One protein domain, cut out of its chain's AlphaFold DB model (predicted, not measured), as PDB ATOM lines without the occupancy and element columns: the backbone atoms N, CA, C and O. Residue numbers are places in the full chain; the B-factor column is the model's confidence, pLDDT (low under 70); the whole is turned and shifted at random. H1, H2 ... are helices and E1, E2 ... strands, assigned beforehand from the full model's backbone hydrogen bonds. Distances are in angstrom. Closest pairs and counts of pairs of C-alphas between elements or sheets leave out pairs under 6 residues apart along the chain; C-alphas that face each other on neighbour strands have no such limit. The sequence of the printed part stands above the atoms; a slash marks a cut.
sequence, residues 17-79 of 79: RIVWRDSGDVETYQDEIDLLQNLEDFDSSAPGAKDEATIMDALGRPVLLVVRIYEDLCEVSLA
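Overview. This is residues 17 to 79 of the 79 residues of the protein "Putative integron gene cassette protein" of uncultured bacterium (UniProt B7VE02). A small three-stranded sheet, E2 - E1 - E3, meets a hairpin, E4 and E5, where E3 nears E4; the short helix H1 grazes the larger sheet. Of 63 printed residues, 28, under half, are in named elements, in order E1 E2 H1 E3 E4 E5. Both sheets are antiparallel, the class is mixed, and the whole is compact, radius of gyration of the C-alphas 11.2 A, spanning 31 by 27 by 21 A.

Along the chain. E1, residues 17 to 20, begins at C-alpha 17 (26.274, 6.862, -44.455). Next come E2, 26 to 29, H1, 32 to 38, 10.2 A long, E3, 53 to 56, and E4, 63 to 67, 12.1 A. E5, 75 to 78, ends at C-alpha 78 (12.403, 8.467, -44.521).

Arrangement. E1 and E3 are antiparallel neighbours, with N 19 and O 54 within hydrogen-bond range at 2.8 A; E1 and E2 are antiparallel neighbours and a hairpin, with N 18 and O 27 within hydrogen-bond range at 2.9 A. E2, H1 and E3 form a split strand-helix-strand unit, E1 between the strands, with a right-handed crossover. H1 has every O i to N i+4 pair within range. The closest C-alphas of E3 and E4 are Ile 55 and Val 63, 5.3 A. In hairpin E4 and E5, N 64 and O 77 are 3.1 A apart.

Size, cuts and confidence. The printed part has no cut. The link H1 to E3 is long; its residues 42 to 43 pair antiparallel with 66 to 67 of E4. pLDDT is under 70 at 40 to 41, 45 to 51 and 68 to 79.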
ATOM      1  N   ARG A  17      25.258   6.785 -45.497       91.75
ATOM      2  CA  ARG A  17      26.274   6.862 -44.455       91.75
ATOM      3  C   ARG A  17      25.673   6.476 -43.113       91.75
ATOM      4  O   ARG A  17      24.702   7.094 -42.685       91.75
ATOM      5  N   ILE A  18      26.285   5.507 -42.446       89.12
ATOM      6  CA  ILE A  18      25.901   5.035 -41.115       89.12
ATOM      7  C   ILE A  18      26.994   5.446 -40.133       89.12
ATOM      8  O   ILE A  18      28.174   5.222 -40.384       89.12
ATOM      9  N   VAL A  19      26.608   6.098 -39.039       89.25
ATOM     10  CA  VAL A  19      27.509   6.482 -37.947       89.25
ATOM     11  C   VAL A  19      27.061   5.769 -36.680       89.25
ATOM     12  O   VAL A  19      26.037   6.135 -36.097       89.25
ATOM     13  N   TRP A  20      27.821   4.766 -36.258       86.62
ATOM     14  CA  TRP A  20      27.530   3.960 -35.075       86.62
ATOM     15  C   TRP A  20      27.760   4.778 -33.809       86.62
ATOM     16  O   TRP A  20      28.832   5.352 -33.628       86.62
ATOM     17  N   ARG A  21      26.767   4.868 -32.917       81.56
ATOM     18  CA  ARG A  21      26.911   5.679 -31.696       81.56
ATOM     19  C   ARG A  21      27.803   5.032 -30.645       81.56
ATOM     20  O   ARG A  21      28.416   5.764 -29.875       81.56
ATOM     21  N   ASP A  22      27.868   3.704 -30.614       79.38
ATOM     22  CA  ASP A  22      28.665   2.963 -29.630       79.38
ATOM     23  C   ASP A  22      30.171   3.114 -29.888       79.38
ATOM     24  O   ASP A  22      30.917   3.533 -29.002       79.38
ATOM     25  N   SER A  23      30.613   2.859 -31.123       83.31
ATOM     26  CA  SER A  23      32.032   2.913 -31.492       83.31
ATOM     27  C   SER A  23      32.469   4.236 -32.128       83.31
ATOM     28  O   SER A  23      33.652   4.576 -32.099       83.31
ATOM     29  N   GLY A  24      31.536   5.002 -32.702       84.25
ATOM     30  CA  GLY A  24      31.843   6.159 -33.544       84.25
ATOM     31  C   GLY A  24      32.297   5.790 -34.960       84.25
ATOM     32  O   GLY A  24      32.686   6.686 -35.715       84.25
ATOM     33  N   ASP A  25      32.257   4.504 -35.323       87.75
ATOM     34  CA  ASP A  25      32.614   4.046 -36.663       87.75
ATOM     35  C   ASP A  25      31.666   4.618 -37.713       87.75
ATOM     36  O   ASP A  25      30.475   4.849 -37.479       87.75
ATOM     37  N   VAL A  26      32.226   4.857 -38.896       89.50
ATOM     38  CA  VAL A  26      31.508   5.412 -40.035       89.50
ATOM     39  C   VAL A  26      31.584   4.427 -41.183       89.50
ATOM     40  O   VAL A  26      32.661   4.193 -41.730       89.50
ATOM     41  N   GLU A  27      30.429   3.935 -41.599       90.19
ATOM     42  CA  GLU A  27      30.280   3.102 -42.784       90.19
ATOM     43  C   GLU A  27      29.575   3.881 -43.891       90.19
ATOM     44  O   GLU A  27      28.825   4.833 -43.651       90.19
ATOM     45  N   THR A  28      29.886   3.552 -45.139       90.75
ATOM     46  CA  THR A  28      29.304   4.214 -46.307       90.75
ATOM     47  C   THR A  28      29.046   3.187 -47.391       90.75
ATOM     48  O   THR A  28      29.991   2.608 -47.916       90.75
ATOM     49  N   TYR A  29      27.778   3.027 -47.750       89.88
ATOM     50  CA  TYR A  29      27.319   2.067 -48.747       89.88
ATOM     51  C   TYR A  29      26.927   2.799 -50.025       89.88
ATOM     52  O   TYR A  29      26.215   3.809 -49.979       89.88
ATOM     53  N   GLN A  30      27.424   2.322 -51.163       89.25
ATOM     54  CA  GLN A  30      27.260   3.003 -52.457       89.25
ATOM     55  C   GLN A  30      25.920   2.710 -53.125       89.25
ATOM     56  O   GLN A  30      25.457   3.495 -53.951       89.25
ATOM     57  N   ASP A  31      25.298   1.596 -52.766       85.19
ATOM     58  CA  ASP A  31      24.042   1.137 -53.329       85.19
ATOM     59  C   ASP A  31      23.314   0.207 -52.350       85.19
ATOM     60  O   ASP A  31      23.813  -0.142 -51.279       85.19
ATOM     61  N   GLU A  32      22.080  -0.139 -52.708       82.19
ATOM     62  CA  GLU A  32      21.187  -0.953 -51.885       82.19
ATOM     63  C   GLU A  32      21.707  -2.383 -51.705       82.19
ATOM     64  O   GLU A  32      21.497  -2.972 -50.650       82.19
ATOM     65  N   ILE A  33      22.412  -2.931 -52.699       82.88
ATOM     66  CA  ILE A  33      22.921  -4.306 -52.653       82.88
ATOM     67  C   ILE A  33      24.061  -4.394 -51.641       82.88
ATOM     68  O   ILE A  33      24.050  -5.285 -50.795       82.88
ATOM     69  N   ASP A  34      25.009  -3.458 -51.701       83.75
ATOM     70  CA  ASP A  34      26.122  -3.361 -50.751       83.75
ATOM     71  C   ASP A  34      25.610  -3.196 -49.312       83.75
ATOM     72  O   ASP A  34      26.022  -3.913 -48.401       83.75
ATOM     73  N   LEU A  35      24.620  -2.324 -49.117       84.31
ATOM     74  CA  LEU A  35      23.986  -2.127 -47.816       84.31
ATOM     75  C   LEU A  35      23.336  -3.418 -47.284       84.31
ATOM     76  O   LEU A  35      23.520  -3.763 -46.119       84.31
ATOM     77  N   LEU A  36      22.611  -4.149 -48.134       78.31
ATOM     78  CA  LEU A  36      21.927  -5.392 -47.759       78.31
ATOM     79  C   LEU A  36      22.877  -6.561 -47.489       78.31
ATOM     80  O   LEU A  36      22.572  -7.410 -46.660       78.31
ATOM     81  N   GLN A  37      24.008  -6.626 -48.190       80.25
ATOM     82  CA  GLN A  37      24.997  -7.686 -47.988       80.25
ATOM     83  C   GLN A  37      25.790  -7.520 -46.691       80.25
ATOM     84  O   GLN A  37      26.280  -8.512 -46.158       80.25
ATOM     85  N   ASN A  38      25.939  -6.284 -46.206       81.44
ATOM     86  CA  ASN A  38      26.718  -5.990 -45.005       81.44
ATOM     87  C   ASN A  38      25.855  -5.856 -43.738       81.44
ATOM     88  O   ASN A  38      26.372  -6.052 -42.641       81.44
ATOM     89  N   LEU A  39      24.557  -5.552 -43.864       79.25
ATOM     90  CA  LEU A  39      23.635  -5.424 -42.731       79.25
ATOM     91  C   LEU A  39      22.654  -6.603 -42.696       79.25
ATOM     92  O   LEU A  39      21.601  -6.573 -43.331       79.25
ATOM     93  N   GLU A  40      22.979  -7.642 -41.928       64.69
ATOM     94  CA  GLU A  40      22.072  -8.769 -41.686       64.69
ATOM     95  C   GLU A  40      21.178  -8.491 -40.466       64.69
ATOM     96  O   GLU A  40      21.602  -8.698 -39.334       64.69
ATOM     97  N   ASP A  41      19.933  -8.054 -40.706       65.06
ATOM     98  CA  ASP A  41      18.915  -7.749 -39.676       65.06
ATOM     99  C   ASP A  41      19.256  -6.501 -38.833       65.06
ATOM    100  O   ASP A  41      19.857  -6.562 -37.761       65.06
ATOM    101  N   PHE A  42      18.888  -5.329 -39.359       74.00
ATOM    102  CA  PHE A  42      19.196  -4.036 -38.752       74.00
ATOM    103  C   PHE A  42      17.943  -3.163 -38.678       74.00
ATOM    104  O   PHE A  42      17.319  -2.874 -39.695       74.00
ATOM    105  N   ASP A  43      17.595  -2.678 -37.489       70.94
ATOM    106  CA  ASP A  43      16.442  -1.798 -37.292       70.94
ATOM    107  C   ASP A  43      16.837  -0.549 -36.495       70.94
ATOM    108  O   ASP A  43      16.918  -0.561 -35.266       70.94
ATOM    109  N   SER A  44      17.031   0.568 -37.203       71.75
ATOM    110  CA  SER A  44      17.316   1.870 -36.577       71.75
ATOM    111  C   SER A  44      16.130   2.472 -35.815       71.75
ATOM    112  O   SER A  44      16.299   3.459 -35.096       71.75
ATOM    113  N   SER A  45      14.925   1.911 -35.961       66.12
ATOM    114  CA  SER A  45      13.710   2.382 -35.293       66.12
ATOM    115  C   SER A  45      13.479   1.744 -33.920       66.12
ATOM    116  O   SER A  45      12.649   2.240 -33.155       66.12
ATOM    117  N   ALA A  46      14.206   0.671 -33.582       66.44
ATOM    118  CA  ALA A  46      14.030  -0.078 -32.344       66.44
ATOM    119  C   ALA A  46      14.781   0.582 -31.160       66.44
ATOM    120  O   ALA A  46      16.012   0.521 -31.088       66.44
ATOM    121  N   PRO A  47      14.078   1.197 -30.185       54.44
ATOM    122  CA  PRO A  47      14.733   1.836 -29.050       54.44
ATOM    123  C   PRO A  47      15.410   0.793 -28.150       54.44
ATOM    124  O   PRO A  47      14.759  -0.123 -27.646       54.44
ATOM    125  N   GLY A  48      16.714   0.959 -27.912       53.84
ATOM    126  CA  GLY A  48      17.510   0.074 -27.053       53.84
ATOM    127  C   GLY A  48      18.200  -1.089 -27.773       53.84
ATOM    128  O   GLY A  48      18.772  -1.948 -27.097       53.84
ATOM    129  N   ALA A  49      18.173  -1.127 -29.110       54.72
ATOM    130  CA  ALA A  49      19.062  -1.996 -29.873       54.72
ATOM    131  C   ALA A  49      20.530  -1.602 -29.619       54.72
ATOM    132  O   ALA A  49      20.844  -0.427 -29.419       54.72
ATOM    133  N   LYS A  50      21.438  -2.583 -29.636       55.25
ATOM    134  CA  LYS A  50      22.896  -2.343 -29.587       55.25
ATOM    135  C   LYS A  50      23.402  -1.576 -30.818       55.25
ATOM    136  O   LYS A  50      24.535  -1.114 -30.836       55.25
ATOM    137  N   ASP A  51      22.523  -1.413 -31.797       60.38
ATOM    138  CA  ASP A  51      22.774  -0.957 -33.153       60.38
ATOM    139  C   ASP A  51      22.315   0.500 -33.341       60.38
ATOM    140  O   ASP A  51      21.868   0.908 -34.412       60.38
ATOM    141  N   GLU A  52      22.379   1.309 -32.275       71.75
ATOM    142  CA  GLU A  52      22.006   2.720 -32.342       71.75
ATOM    143  C   GLU A  52      22.975   3.461 -33.277       71.75
ATOM    144  O   GLU A  52      24.124   3.748 -32.933       71.75
ATOM    145  N   ALA A  53      22.505   3.783 -34.480       82.62
ATOM    146  CA  ALA A  53      23.285   4.467 -35.497       82.62
ATOM    147  C   ALA A  53      22.548   5.691 -36.045       82.62
ATOM    148  O   ALA A  53      21.321   5.749 -36.103       82.62
ATOM    149  N   THR A  54      23.314   6.699 -36.451       86.50
ATOM    150  CA  THR A  54      22.796   7.859 -37.181       86.50
ATOM    151  C   THR A  54      22.996   7.619 -38.663       86.50
ATOM    152  O   THR A  54      24.128   7.449 -39.108       86.50
ATOM    153  N   ILE A  55      21.906   7.623 -39.421       88.06
ATOM    154  CA  ILE A  55      21.927   7.264 -40.836       88.06
ATOM    155  C   ILE A  55      21.553   8.482 -41.656       88.06
ATOM    156  O   ILE A  55      20.550   9.148 -41.391       88.06
ATOM    157  N   MET A  56      22.390   8.786 -42.638       90.81
ATOM    158  CA  MET A  56      22.231   9.919 -43.533       90.81
ATOM    159  C   MET A  56      22.329   9.464 -44.978       90.81
ATOM    160  O   MET A  56      23.144   8.610 -45.317       90.81
ATOM    161  N   ASP A  57      21.524  10.068 -45.838       90.31
ATOM    162  CA  ASP A  57      21.650   9.896 -47.278       90.31
ATOM    163  C   ASP A  57      22.697  10.848 -47.879       90.31
ATOM    164  O   ASP A  57      23.251  11.719 -47.199       90.31
ATOM    165  N   ALA A  58      22.955  10.714 -49.177       89.12
ATOM    166  CA  ALA A  58      23.914  11.546 -49.905       89.12
ATOM    167  C   ALA A  58      23.589  13.046 -49.892       89.12
ATOM    168  O   ALA A  58      24.458  13.875 -50.158       89.12
ATOM    169  N   LEU A  59      22.335  13.397 -49.607       86.31
ATOM    170  CA  LEU A  59      21.858  14.771 -49.498       86.31
ATOM    171  C   LEU A  59      21.919  15.284 -48.049       86.31
ATOM    172  O   LEU A  59      21.510  16.415 -47.786       86.31
ATOM    173  N   GLY A  60      22.425  14.478 -47.109       85.31
ATOM    174  CA  GLY A  60      22.501  14.797 -45.685       85.31
ATOM    175  C   GLY A  60      21.157  14.702 -44.963       85.31
ATOM    176  O   GLY A  60      21.016  15.241 -43.863       85.31
ATOM    177  N   ARG A  61      20.154  14.054 -45.566       85.94
ATOM    178  CA  ARG A  61      18.842  13.840 -44.948       85.94
ATOM    179  C   ARG A  61      18.922  12.652 -43.989       85.94
ATOM    180  O   ARG A  61      19.524  11.643 -44.360       85.94
ATOM    181  N   PRO A  62      18.322  12.733 -42.790       85.31
ATOM    182  CA  PRO A  62      18.224  11.581 -41.904       85.31
ATOM    183  C   PRO A  62      17.365  10.487 -42.552       85.31
ATOM    184  O   PRO A  62      16.338  10.778 -43.170       85.31
ATOM    185  N   VAL A  63      17.790   9.235 -42.413       84.12
ATOM    186  CA  VAL A  63      17.107   8.060 -42.973       84.12
ATOM    187  C   VAL A  63      16.748   7.108 -41.844       84.12
ATOM    188  O   VAL A  63      17.570   6.859 -40.964       84.12
ATOM    189  N   LEU A  64      15.537   6.554 -41.892       81.56
ATOM    190  CA  LEU A  64      15.165   5.420 -41.062       81.56
ATOM    191  C   LEU A  64      15.433   4.144 -41.861       81.56
ATOM    192  O   LEU A  64      14.720   3.812 -42.809       81.56
ATOM    193  N   LEU A  65      16.495   3.439 -41.503       78.31
ATOM    194  CA  LEU A  65      16.841   2.188 -42.156       78.31
ATOM    195  C   LEU A  65      16.289   1.018 -41.348       78.31
ATOM    196  O   LEU A  65      16.604   0.871 -40.164       78.31
ATOM    197  N   VAL A  66      15.474   0.202 -42.009       76.69
ATOM    198  CA  VAL A  66      14.925  -1.034 -41.461       76.69
ATOM    199  C   VAL A  66      15.238  -2.141 -42.464       76.69
ATOM    200  O   VAL A  66      14.543  -2.328 -43.458       76.69
ATOM    201  N   VAL A  67      16.330  -2.856 -42.231       73.19
ATOM    202  CA  VAL A  67      16.717  -4.027 -43.011       73.19
ATOM    203  C   VAL A  67      16.077  -5.251 -42.378       73.19
ATOM    204  O   VAL A  67      16.428  -5.637 -41.266       73.19
ATOM    205  N   ARG A  68      15.145  -5.880 -43.095       65.75
ATOM    206  CA  ARG A  68      14.553  -7.158 -42.695       65.75
ATOM    207  C   ARG A  68      14.829  -8.188 -43.771       65.75
ATOM    208  O   ARG A  68      14.456  -7.991 -44.922       65.75
ATOM    209  N   ILE A  69      15.453  -9.298 -43.400       60.38
ATOM    210  CA  ILE A  69      15.674 -10.406 -44.327       60.38
ATOM    211  C   ILE A  69      14.445 -11.322 -44.265       60.38
ATOM    212  O   ILE A  69      14.382 -12.248 -43.461       60.38
ATOM    213  N   TYR A  70      13.440 -11.052 -45.102       56.59
ATOM    214  CA  TYR A  70      12.280 -11.934 -45.296       56.59
ATOM    215  C   TYR A  70      12.299 -12.556 -46.686       56.59
ATOM    216  O   TYR A  70      11.488 -12.175 -47.514       56.59
ATOM    217  N   GLU A  71      13.235 -13.457 -46.965       50.00
ATOM    218  CA  GLU A  71      13.410 -14.151 -48.256       50.00
ATOM    219  C   GLU A  71      13.464 -13.293 -49.554       50.00
ATOM    220  O   GLU A  71      14.034 -13.807 -50.495       50.00
ATOM    221  N   ASP A  72      12.997 -12.031 -49.649       48.72
ATOM    222  CA  ASP A  72      12.970 -11.223 -50.891       48.72
ATOM    223  C   ASP A  72      12.448  -9.749 -50.744       48.72
ATOM    224  O   ASP A  72      11.973  -9.169 -51.725       48.72
ATOM    225  N   LEU A  73      12.479  -9.076 -49.572       48.44
ATOM    226  CA  LEU A  73      11.974  -7.679 -49.467       48.44
ATOM    227  C   LEU A  73      12.738  -6.766 -48.485       48.44
ATOM    228  O   LEU A  73      12.706  -6.986 -47.279       48.44
ATOM    229  N   CYS A  74      13.336  -5.685 -49.005       50.34
ATOM    230  CA  CYS A  74      13.904  -4.564 -48.245       50.34
ATOM    231  C   CYS A  74      12.942  -3.360 -48.265       50.34
ATOM    232  O   CYS A  74      12.467  -2.972 -49.335       50.34
ATOM    233  N   GLU A  75      12.661  -2.745 -47.109       58.34
ATOM    234  CA  GLU A  75      11.862  -1.515 -47.014       58.34
ATOM    235  C   GLU A  75      12.689  -0.396 -46.370       58.34
ATOM    236  O   GLU A  75      12.989  -0.433 -45.180       58.34
ATOM    237  N   VAL A  76      13.043   0.630 -47.150       58.03
ATOM    238  CA  VAL A  76      13.745   1.816 -46.636       58.03
ATOM    239  C   VAL A  76      12.822   3.028 -46.674       58.03
ATOM    240  O   VAL A  76      12.317   3.392 -47.740       58.03
ATOM    241  N   SER A  77      12.637   3.671 -45.519       62.16
ATOM    242  CA  SER A  77      11.714   4.794 -45.336       62.16
ATOM    243  C   SER A  77      12.430   6.035 -44.791       62.16
ATOM    244  O   SER A  77      13.436   5.956 -44.091       62.16
ATOM    245  N   LEU A  78      11.931   7.222 -45.131       49.00
ATOM    246  CA  LEU A  78      12.403   8.467 -44.521       49.00
ATOM    247  C   LEU A  78      11.685   8.689 -43.183       49.00
ATOM    248  O   LEU A  78      10.499   8.373 -43.073       49.00
ATOM    249  N   ALA A  79      12.425   9.194 -42.192       53.66
ATOM    250  CA  ALA A  79      11.911   9.530 -40.863       53.66
ATOM    251  C   ALA A  79      11.034  10.793 -40.882       53.66
ATOM    252  O   ALA A  79      11.359  11.727 -41.656       53.66
TER     253      ALA A  79